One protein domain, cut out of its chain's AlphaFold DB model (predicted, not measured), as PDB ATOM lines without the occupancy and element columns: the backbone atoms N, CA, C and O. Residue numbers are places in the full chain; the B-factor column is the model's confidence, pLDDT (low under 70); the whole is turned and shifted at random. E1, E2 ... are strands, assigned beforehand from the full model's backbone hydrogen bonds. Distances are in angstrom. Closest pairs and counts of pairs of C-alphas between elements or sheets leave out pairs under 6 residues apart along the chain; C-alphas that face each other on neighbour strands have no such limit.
ATOM      1  N   ALA A 559     315.316 335.200 257.142       64.75
ATOM      2  CA  ALA A 559     314.155 334.425 256.705       64.75
ATOM      3  C   ALA A 559     313.953 333.262 257.678       64.75
ATOM      4  O   ALA A 559     314.858 332.438 257.811       64.75
ATOM      5  N   ASP A 560     312.809 333.232 258.368       52.47
ATOM      6  CA  ASP A 560     312.532 332.334 259.503       52.47
ATOM      7  C   ASP A 560     312.657 330.833 259.147       52.47
ATOM      8  O   ASP A 560     312.525 329.947 259.991       52.47
ATOM      9  N   GLY A 561     312.970 330.507 257.890       53.31
ATOM     10  CA  GLY A 561     313.558 329.236 257.496       53.31
ATOM     11  C   GLY A 561     315.002 329.132 257.979       53.31
ATOM     12  O   GLY A 561     315.936 329.438 257.235       53.31
ATOM     13  N   GLY A 562     315.167 328.684 259.227       62.59
ATOM     14  CA  GLY A 562     316.462 328.410 259.847       62.59
ATOM     15  C   GLY A 562     317.449 327.733 258.896       62.59
ATOM     16  O   GLY A 562     317.043 326.932 258.064       62.59
ATOM     17  N   VAL A 563     318.735 328.084 259.033       71.38
ATOM     18  CA  VAL A 563     319.888 327.647 258.218       71.38
ATOM     19  C   VAL A 563     319.517 326.635 257.128       71.38
ATOM     20  O   VAL A 563     319.411 325.436 257.388       71.38
ATOM     21  N   GLN A 564     319.307 327.115 255.902       80.19
ATOM     22  CA  GLN A 564     319.062 326.228 254.771       80.19
ATOM     23  C   GLN A 564     320.366 325.536 254.360       80.19
ATOM     24  O   GLN A 564     321.356 326.183 254.000       80.19
ATOM     25  N   TYR A 565     320.362 324.208 254.370       85.88
ATOM     26  CA  TYR A 565     321.475 323.383 253.914       85.88
ATOM     27  C   TYR A 565     321.255 322.990 252.461       85.88
ATOM     28  O   TYR A 565     320.163 322.572 252.079       85.88
ATOM     29  N   LYS A 566     322.302 323.095 251.638       89.38
ATOM     30  CA  LYS A 566     322.293 322.500 250.300       89.38
ATOM     31  C   LYS A 566     322.594 321.017 250.447       89.38
ATOM     32  O   LYS A 566     323.698 320.667 250.849       89.38
ATOM     33  N   VAL A 567     321.633 320.160 250.128       90.56
ATOM     34  CA  VAL A 567     321.801 318.705 250.204       90.56
ATOM     35  C   VAL A 567     321.839 318.130 248.790       90.56
ATOM     36  O   VAL A 567     320.976 318.435 247.964       90.56
ATOM     37  N   HIS A 568     322.856 317.318 248.509       90.31
ATOM     38  CA  HIS A 568     322.960 316.503 247.304       90.31
ATOM     39  C   HIS A 568     322.378 315.121 247.600       90.31
ATOM     40  O   HIS A 568     322.963 314.368 248.375       90.31
ATOM     41  N   PHE A 569     321.220 314.785 247.033       89.81
ATOM     42  CA  PHE A 569     320.616 313.468 247.247       89.81
ATOM     43  C   PHE A 569     321.548 312.365 246.728       89.81
ATOM     44  O   PHE A 569     322.152 312.505 245.666       89.81
ATOM     45  N   LEU A 570     321.724 311.312 247.524       87.69
ATOM     46  CA  LEU A 570     322.485 310.136 247.120       87.69
ATOM     47  C   LEU A 570     321.508 309.198 246.416       87.69
ATOM     48  O   LEU A 570     320.538 308.753 247.033       87.69
ATOM     49  N   ASP A 571     321.742 308.925 245.137       80.69
ATOM     50  CA  ASP A 571     320.896 308.004 244.387       80.69
ATOM     51  C   ASP A 571     320.977 306.606 245.005       80.69
ATOM     52  O   ASP A 571     322.054 306.022 245.159       80.69
ATOM     53  N   THR A 572     319.824 306.041 245.356       58.53
ATOM     54  CA  THR A 572     319.713 304.596 245.535       58.53
ATOM     55  C   THR A 572     319.816 303.944 244.155       58.53
ATOM     56  O   THR A 572     319.208 304.439 243.201       58.53
ATOM     57  N   PRO A 573     320.565 302.836 244.009       50.38
ATOM     58  CA  PRO A 573     320.746 302.190 242.717       50.38
ATOM     59  C   PRO A 573     319.388 301.846 242.078       50.38
ATOM     60  O   PRO A 573     318.452 301.457 242.790       50.38
ATOM     61  N   PRO A 574     319.266 301.979 240.744       46.94
ATOM     62  CA  PRO A 574     318.024 301.763 240.010       46.94
ATOM     63  C   PRO A 574     317.611 300.287 240.087       46.94
ATOM     64  O   PRO A 574     318.003 299.460 239.272       46.94
ATOM     65  N   PRO A 582     316.328 312.746 239.354       52.12
ATOM     66  CA  PRO A 582     317.495 312.917 238.509       52.12
ATOM     67  C   PRO A 582     318.704 313.357 239.338       52.12
ATOM     68  O   PRO A 582     318.602 314.226 240.209       52.12
ATOM     69  N   GLU A 583     319.834 312.742 239.012       53.12
ATOM     70  CA  GLU A 583     321.162 312.989 239.560       53.12
ATOM     71  C   GLU A 583     321.488 314.498 239.580       53.12
ATOM     72  O   GLU A 583     321.232 315.230 238.619       53.12
ATOM     73  N   GLY A 584     322.038 314.988 240.696       59.19
ATOM     74  CA  GLY A 584     322.549 316.360 240.800       59.19
ATOM     75  C   GLY A 584     321.535 317.457 241.154       59.19
ATOM     76  O   GLY A 584     321.894 318.638 241.137       59.19
ATOM     77  N   VAL A 585     320.286 317.130 241.514       69.50
ATOM     78  CA  VAL A 585     319.330 318.147 241.992       69.50
ATOM     79  C   VAL A 585     319.697 318.604 243.405       69.50
ATOM     80  O   VAL A 585     319.338 317.987 244.408       69.50
ATOM     81  N   LEU A 586     320.387 319.738 243.474       76.81
ATOM     82  CA  LEU A 586     320.640 320.471 244.710       76.81
ATOM     83  C   LEU A 586     319.331 321.048 245.253       76.81
ATOM     84  O   LEU A 586     318.677 321.838 244.572       76.81
ATOM     85  N   ARG A 587     318.968 320.707 246.493       79.81
ATOM     86  CA  ARG A 587     317.871 321.381 247.204       79.81
ATOM     87  C   ARG A 587     318.370 322.078 248.456       79.81
ATOM     88  O   ARG A 587     319.237 321.557 249.153       79.81
ATOM     89  N   SER A 588     317.795 323.246 248.727       82.25
ATOM     90  CA  SER A 588     317.827 323.862 250.047       82.25
ATOM     91  C   SER A 588     316.827 323.148 250.957       82.25
ATOM     92  O   SER A 588     315.676 322.937 250.580       82.25
ATOM     93  N   VAL A 589     317.289 322.727 252.131       85.38
ATOM     94  CA  VAL A 589     316.511 321.982 253.129       85.38
ATOM     95  C   VAL A 589     316.698 322.662 254.483       85.38
ATOM     96  O   VAL A 589     317.829 323.001 254.837       85.38
ATOM     97  N   ASN A 590     315.616 322.881 255.234       86.50
ATOM     98  CA  ASN A 590     315.697 323.467 256.574       86.50
ATOM     99  C   ASN A 590     316.248 322.442 257.573       86.50
ATOM    100  O   ASN A 590     316.036 321.243 257.414       86.50
ATOM    101  N   LEU A 591     316.888 322.899 258.654       85.19
ATOM    102  CA  LEU A 591     317.399 321.998 259.699       85.19
ATOM    103  C   LEU A 591     316.311 321.079 260.288       85.19
ATOM    104  O   LEU A 591     316.586 319.923 260.595       85.19
ATOM    105  N   ALA A 592     315.077 321.580 260.406       87.19
ATOM    106  CA  ALA A 592     313.934 320.827 260.926       87.19
ATOM    107  C   ALA A 592     313.571 319.595 260.075       87.19
ATOM    108  O   ALA A 592     313.016 318.628 260.600       87.19
ATOM    109  N   ASP A 593     313.931 319.622 258.791       89.06
ATOM    110  CA  ASP A 593     313.678 318.560 257.818       89.06
ATOM    111  C   ASP A 593     314.859 317.576 257.724       89.06
ATOM    112  O   ASP A 593     314.829 316.635 256.930       89.06
ATOM    113  N   ILE A 594     315.920 317.774 258.515       88.75
ATOM    114  CA  ILE A 594     317.134 316.958 258.495       88.75
ATOM    115  C   ILE A 594     317.174 316.033 259.716       88.75
ATOM    116  O   ILE A 594     317.162 316.456 260.874       88.75
ATOM    117  N   VAL A 595     317.304 314.736 259.455       89.31
ATOM    118  CA  VAL A 595     317.584 313.714 260.462       89.31
ATOM    119  C   VAL A 595     319.031 313.257 260.302       89.31
ATOM    120  O   VAL A 595     319.428 312.745 259.254       89.31
ATOM    121  N   GLN A 596     319.841 313.454 261.341       81.06
ATOM    122  CA  GLN A 596     321.233 313.006 261.352       81.06
ATOM    123  C   GLN A 596     321.299 311.494 261.589       81.06
ATOM    124  O   GLN A 596     320.670 310.973 262.511       81.06
ATOM    125  N   SER A 597     322.097 310.780 260.792       70.00
ATOM    126  CA  SER A 597     322.503 309.426 261.162       70.00
ATOM    127  C   SER A 597     323.503 309.519 262.314       70.00
ATOM    128  O   SER A 597     324.541 310.167 262.179       70.00
ATOM    129  N   SER A 598     323.225 308.851 263.432       60.25
ATOM    130  CA  SER A 598     324.131 308.765 264.587       60.25
ATOM    131  C   SER A 598     325.428 307.995 264.298       60.25
ATOM    132  O   SER A 598     326.343 308.005 265.120       60.25
ATOM    133  N   ALA A 599     325.542 307.353 263.131       56.66
ATOM    134  CA  ALA A 599     326.747 306.668 262.685       56.66
ATOM    135  C   ALA A 599     327.843 307.673 262.278       56.66
ATOM    136  O   ALA A 599     328.061 307.967 261.104       56.66
ATOM    137  N   SER A 600     328.561 308.201 263.268       49.66
ATOM    138  CA  SER A 600     329.863 308.837 263.067       49.66
ATOM    139  C   SER A 600     330.873 307.763 262.659       49.66
ATOM    140  O   SER A 600     331.529 307.173 263.515       49.66
ATOM    141  N   GLY A 613     317.441 308.071 262.490       62.88
ATOM    142  CA  GLY A 613     317.484 308.299 263.937       62.88
ATOM    143  C   GLY A 613     316.647 309.502 264.398       62.88
ATOM    144  O   GLY A 613     315.712 309.936 263.729       62.88
ATOM    145  N   LEU A 614     316.970 310.052 265.573       67.12
ATOM    146  CA  LEU A 614     316.308 311.245 266.121       67.12
ATOM    147  C   LEU A 614     316.629 312.499 265.282       67.12
ATOM    148  O   LEU A 614     317.724 312.616 264.729       67.12
ATOM    149  N   ARG A 615     315.684 313.452 265.206       74.62
ATOM    150  CA  ARG A 615     315.874 314.744 264.512       74.62
ATOM    151  C   ARG A 615     317.170 315.421 264.960       74.62
ATOM    152  O   ARG A 615     317.497 315.405 266.148       74.62
ATOM    153  N   ALA A 616     317.886 316.010 264.004       70.19
ATOM    154  CA  ALA A 616     319.159 316.666 264.263       70.19
ATOM    155  C   ALA A 616     318.981 317.772 265.316       70.19
ATOM    156  O   ALA A 616     318.232 318.722 265.105       70.19
ATOM    157  N   ARG A 617     319.659 317.644 266.463       76.12
ATOM    158  CA  ARG A 617     319.708 318.708 267.484       76.12
ATOM    159  C   ARG A 617     320.832 319.713 267.225       76.12
ATOM    160  O   ARG A 617     320.831 320.787 267.810       76.12
ATOM    161  N   SER A 618     321.785 319.363 266.364       83.62
ATOM    162  CA  SER A 618     322.935 320.187 265.993       83.62
ATOM    163  C   SER A 618     322.988 320.406 264.480       83.62
ATOM    164  O   SER A 618     322.424 319.635 263.704       83.62
ATOM    165  N   ALA A 619     323.677 321.463 264.051       85.06
ATOM    166  CA  ALA A 619     323.933 321.730 262.640       85.06
ATOM    167  C   ALA A 619     324.769 320.591 262.012       85.06
ATOM    168  O   ALA A 619     325.820 320.256 262.562       85.06
ATOM    169  N   PRO A 620     324.343 319.974 260.892       88.31
ATOM    170  CA  PRO A 620     325.141 318.966 260.206       88.31
ATOM    171  C   PRO A 620     326.404 319.571 259.577       88.31
ATOM    172  O   PRO A 620     326.384 320.668 259.014       88.31
ATOM    173  N   THR A 621     327.506 318.826 259.639       90.06
ATOM    174  CA  THR A 621     328.800 319.247 259.086       90.06
ATOM    175  C   THR A 621     328.807 319.083 257.560       90.06
ATOM    176  O   THR A 621     328.273 318.093 257.050       90.06
ATOM    177  N   PRO A 622     329.440 319.989 256.788       90.44
ATOM    178  CA  PRO A 622     329.681 319.770 255.363       90.44
ATOM    179  C   PRO A 622     330.313 318.402 255.074       90.44
ATOM    180  O   PRO A 622     331.293 318.010 255.702       90.44
ATOM    181  N   GLY A 623     329.754 317.679 254.110       90.06
ATOM    182  CA  GLY A 623     330.135 316.319 253.732       90.06
ATOM    183  C   GLY A 623     329.399 315.210 254.494       90.06
ATOM    184  O   GLY A 623     329.502 314.055 254.084       90.06
ATOM    185  N   GLN A 624     328.646 315.528 255.555       92.81
ATOM    186  CA  GLN A 624     327.879 314.550 256.330       92.81
ATOM    187  C   GLN A 624     326.685 314.017 255.528       92.81
ATOM    188  O   GLN A 624     325.971 314.782 254.877       92.81
ATOM    189  N   ILE A 625     326.451 312.704 255.594       91.94
ATOM    190  CA  ILE A 625     325.246 312.074 255.043       91.94
ATOM    191  C   ILE A 625     324.112 312.253 256.053       91.94
ATOM    192  O   ILE A 625     324.257 311.949 257.235       91.94
ATOM    193  N   VAL A 626     322.984 312.767 255.585       94.00
ATOM    194  CA  VAL A 626     321.784 313.027 256.374       94.00
ATOM    195  C   VAL A 626     320.556 312.474 255.669       94.00
ATOM    196  O   VAL A 626     320.548 312.314 254.452       94.00
ATOM    197  N   TRP A 627     319.496 312.203 256.421       93.06
ATOM    198  CA  TRP A 627     318.199 311.847 255.863       93.06
ATOM    199  C   TRP A 627     317.316 313.086 255.797       93.06
ATOM    200  O   TRP A 627     317.068 313.727 256.816       93.06
ATOM    201  N   VAL A 628     316.836 313.419 254.605       92.12
ATOM    202  CA  VAL A 628     315.913 314.535 254.396       92.12
ATOM    203  C   VAL A 628     314.485 314.015 254.495       92.12
ATOM    204  O   VAL A 628     314.067 313.186 253.681       92.12
ATOM    205  N   MET A 629     313.744 314.515 255.481       91.75
ATOM    206  CA  MET A 629     312.316 314.285 255.637       91.75
ATOM    207  C   MET A 629     311.550 315.272 254.761       91.75
ATOM    208  O   MET A 629     311.770 316.476 254.821       91.75
ATOM    209  N   GLN A 630     310.648 314.768 253.931       85.44
ATOM    210  CA  GLN A 630     309.688 315.588 253.196       85.44
ATOM    211  C   GLN A 630     308.290 315.137 253.624       85.44
ATOM    212  O   GLN A 630     308.072 313.929 253.710       85.44
ATOM    213  N   PRO A 631     307.356 316.063 253.897       79.19
ATOM    214  CA  PRO A 631     306.055 315.730 254.483       79.19
ATOM    215  C   PRO A 631     305.258 314.704 253.658       79.19
ATOM    216  O   PRO A 631     304.546 313.893 254.241       79.19
ATOM    217  N   ASP A 632     305.472 314.662 252.336       82.81
ATOM    218  CA  ASP A 632     304.694 313.825 251.412       82.81
ATOM    219  C   ASP A 632     305.526 312.796 250.623       82.81
ATOM    220  O   ASP A 632     305.006 312.125 249.730       82.81
ATOM    221  N   THR A 633     306.829 312.656 250.896       78.75
ATOM    222  CA  THR A 633     307.678 311.695 250.166       78.75
ATOM    223  C   THR A 633     308.547 310.880 251.106       78.75
ATOM    224  O   THR A 633     308.916 311.358 252.173       78.75
ATOM    225  N   ALA A 634     308.924 309.668 250.683       83.81
ATOM    226  CA  ALA A 634     309.878 308.836 251.413       83.81
ATOM    227  C   ALA A 634     311.127 309.639 251.816       83.81
ATOM    228  O   ALA A 634     311.555 310.532 251.085       83.81
ATOM    229  N   ASN A 635     311.698 309.326 252.977       88.50
ATOM    230  CA  ASN A 635     312.930 309.965 253.429       88.50
ATOM    231  C   ASN A 635     314.069 309.573 252.484       88.50
ATOM    232  O   ASN A 635     314.234 308.391 252.180       88.50
ATOM    233  N   TRP A 636     314.864 310.548 252.053       87.62
ATOM    234  CA  TRP A 636     315.974 310.306 251.131       87.62
ATOM    235  C   TRP A 636     317.311 310.584 251.812       87.62
ATOM    236  O   TRP A 636     317.440 311.627 252.462       87.62
ATOM    237  N   PRO A 637     318.314 309.704 251.656       92.38
ATOM    238  CA  PRO A 637     319.663 310.024 252.076       92.38
ATOM    239  C   PRO A 637     320.233 311.099 251.143       92.38
ATOM    240  O   PRO A 637     320.044 311.077 249.926       92.38
ATOM    241  N   GLY A 638     320.944 312.058 251.710       93.06
ATOM    242  CA  GLY A 638     321.622 313.100 250.965       93.06
ATOM    243  C   GLY A 638     322.867 313.572 251.694       93.06
ATOM    244  O   GLY A 638     322.941 313.541 252.915       93.06
ATOM    245  N   GLN A 639     323.872 313.991 250.943       92.88
ATOM    246  CA  GLN A 639     325.095 314.556 251.483       92.88
ATOM    247  C   GLN A 639     324.945 316.070 251.622       92.88
ATOM    248  O   GLN A 639     324.640 316.767 250.651       92.88
ATOM    249  N   VAL A 640     325.167 316.594 252.825       91.19
ATOM    250  CA  VAL A 640     325.205 318.037 253.067       91.19
ATOM    251  C   VAL A 640     326.415 318.601 252.343       91.19
ATOM    252  O   VAL A 640     327.548 318.216 252.612       91.19
ATOM    253  N   LEU A 641     326.200 319.516 251.413       88.94
ATOM    254  CA  LEU A 641     327.292 320.237 250.782       88.94
ATOM    255  C   LEU A 641     327.734 321.386 251.684       88.94
ATOM    256  O   LEU A 641     326.918 321.905 252.451       88.94
ATOM    257  N   PRO A 642     329.003 321.823 251.591       79.50
ATOM    258  CA  PRO A 642     329.436 323.052 252.233       79.50
ATOM    259  C   PRO A 642     328.504 324.172 251.793       79.50
ATOM    260  O   PRO A 642     328.507 324.597 250.635       79.50
ATOM    261  N   SER A 643     327.656 324.612 252.725       66.12
ATOM    262  CA  SER A 643     326.854 325.795 252.504       66.12
ATOM    263  C   SER A 643     327.859 326.912 252.314       66.12
ATOM    264  O   SER A 643     328.630 327.238 253.217       66.12
ATOM    265  N   THR A 644     327.900 327.483 251.118       54.84
ATOM    266  CA  THR A 644     328.591 328.743 250.865       54.84
ATOM    267  C   THR A 644     327.794 329.859 251.546       54.84
ATOM    268  O   THR A 644     327.329 330.790 250.883       54.84
ATOM    269  N   ALA A 645     327.578 329.736 252.857       47.59
ATOM    270  CA  ALA A 645     326.844 330.635 253.739       47.59
ATOM    271  C   ALA A 645     327.611 331.952 253.960       47.59
ATOM    272  O   ALA A 645     327.584 332.537 255.031       47.59
ATOM    273  N   GLY A 646     328.298 332.424 252.918       46.56
ATOM    274  CA  GLY A 646     328.979 333.709 252.880       46.56
ATOM    275  C   GLY A 646     328.887 334.437 251.538       46.56
ATOM    276  O   GLY A 646     329.525 335.472 251.404       46.56
ATOM    277  N   ALA A 647     328.154 333.951 250.518       44.81
ATOM    278  CA  ALA A 647     328.208 334.631 249.210       44.81
ATOM    279  C   ALA A 647     326.962 334.615 248.307       44.81
ATOM    280  O   ALA A 647     326.979 335.317 247.296       44.81
ATOM    281  N   GLY A 648     325.899 333.852 248.595       49.47
ATOM    282  CA  GLY A 648     324.896 333.591 247.545       49.47
ATOM    283  C   GLY A 648     323.428 333.446 247.930       49.47
ATOM    284  O   GLY A 648     322.613 333.402 247.014       49.47
ATOM    285  N   ALA A 649     323.061 333.379 249.212       56.28
ATOM    286  CA  ALA A 649     321.646 333.485 249.565       56.28
ATOM    287  C   ALA A 649     321.195 334.929 249.297       56.28
ATOM    288  O   ALA A 649     321.922 335.876 249.629       56.28
ATOM    289  N   ALA A 650     320.057 335.096 248.620       58.03
ATOM    290  CA  ALA A 650     319.412 336.400 248.557       58.03
ATOM    291  C   ALA A 650     319.086 336.796 250.007       58.03
ATOM    292  O   ALA A 650     318.564 335.952 250.741       58.03
ATOM    293  N   PRO A 651     319.489 337.995 250.457       68.56
ATOM    294  CA  PRO A 651     319.147 338.455 251.793       68.56
ATOM    295  C   PRO A 651     317.626 338.424 251.933       68.56
ATOM    296  O   PRO A 651     316.901 338.788 251.006       68.56
ATOM    297  N   ALA A 652     317.156 337.923 253.067       81.50
ATOM    298  CA  ALA A 652     315.744 337.950 253.394       81.50
ATOM    299  C   ALA A 652     315.221 339.401 253.371       81.50
ATOM    300  O   ALA A 652     316.010 340.329 253.591       81.50
TER     301      ALA A 652
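What this domain is: This is residues 559 to 574, 582 to 600 and 613 to 652 of the 735 residues of the protein "Hypothetical protein" of Alexandrium monilatum (UniProt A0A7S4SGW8). With little regular structure, the model is one strongly twisted sheet of five strands, curled like part of a barrel, with both ends of the printed part leading away on the same side. The 75 printed residues hold strands E1 to E5 in chain order and no named helix; 26 are in named elements, all strand. Sheet order is E2 E1 E5 E4 E3, all antiparallel. It is compact, radius of gyration of the C-alphas 12.3 A, spanning 37 by 28 by 26 A.

Where its parts are: E1, residues 565 to 569, begins at C-alpha 565 (321.475, 323.383, 253.914) and is 12.0 A long. E2 is residues 586 to 589, E3 594 to 596, E4 625 to 630, 16.1 A. E5, residues 633 to 640, 18.9 A, bends by 54 degrees at residue 637 and ends at C-alpha 640 (325.205, 318.037, 253.067).

How they stand to each other: Within hydrogen-bond range are N 565 and O 589 for E1 and E2, 2.8 A; N 568 and O 639 for E1 and E5, 2.8 A; N 626 and O 638 for the hairpin E4 and E5, 2.8 A; N 595 and O 627 for E3 and E4, 2.8 A. E1 and E3 are apart.

The domain as a whole: Cuts leave gaps of 11.3 A between C-alphas 574 and 582 and 12.4 A between 600 and 613. No link printed whole is long. Mean pLDDT of the printed part is 75.8; 25 residues are under 70, among them 643 to 651.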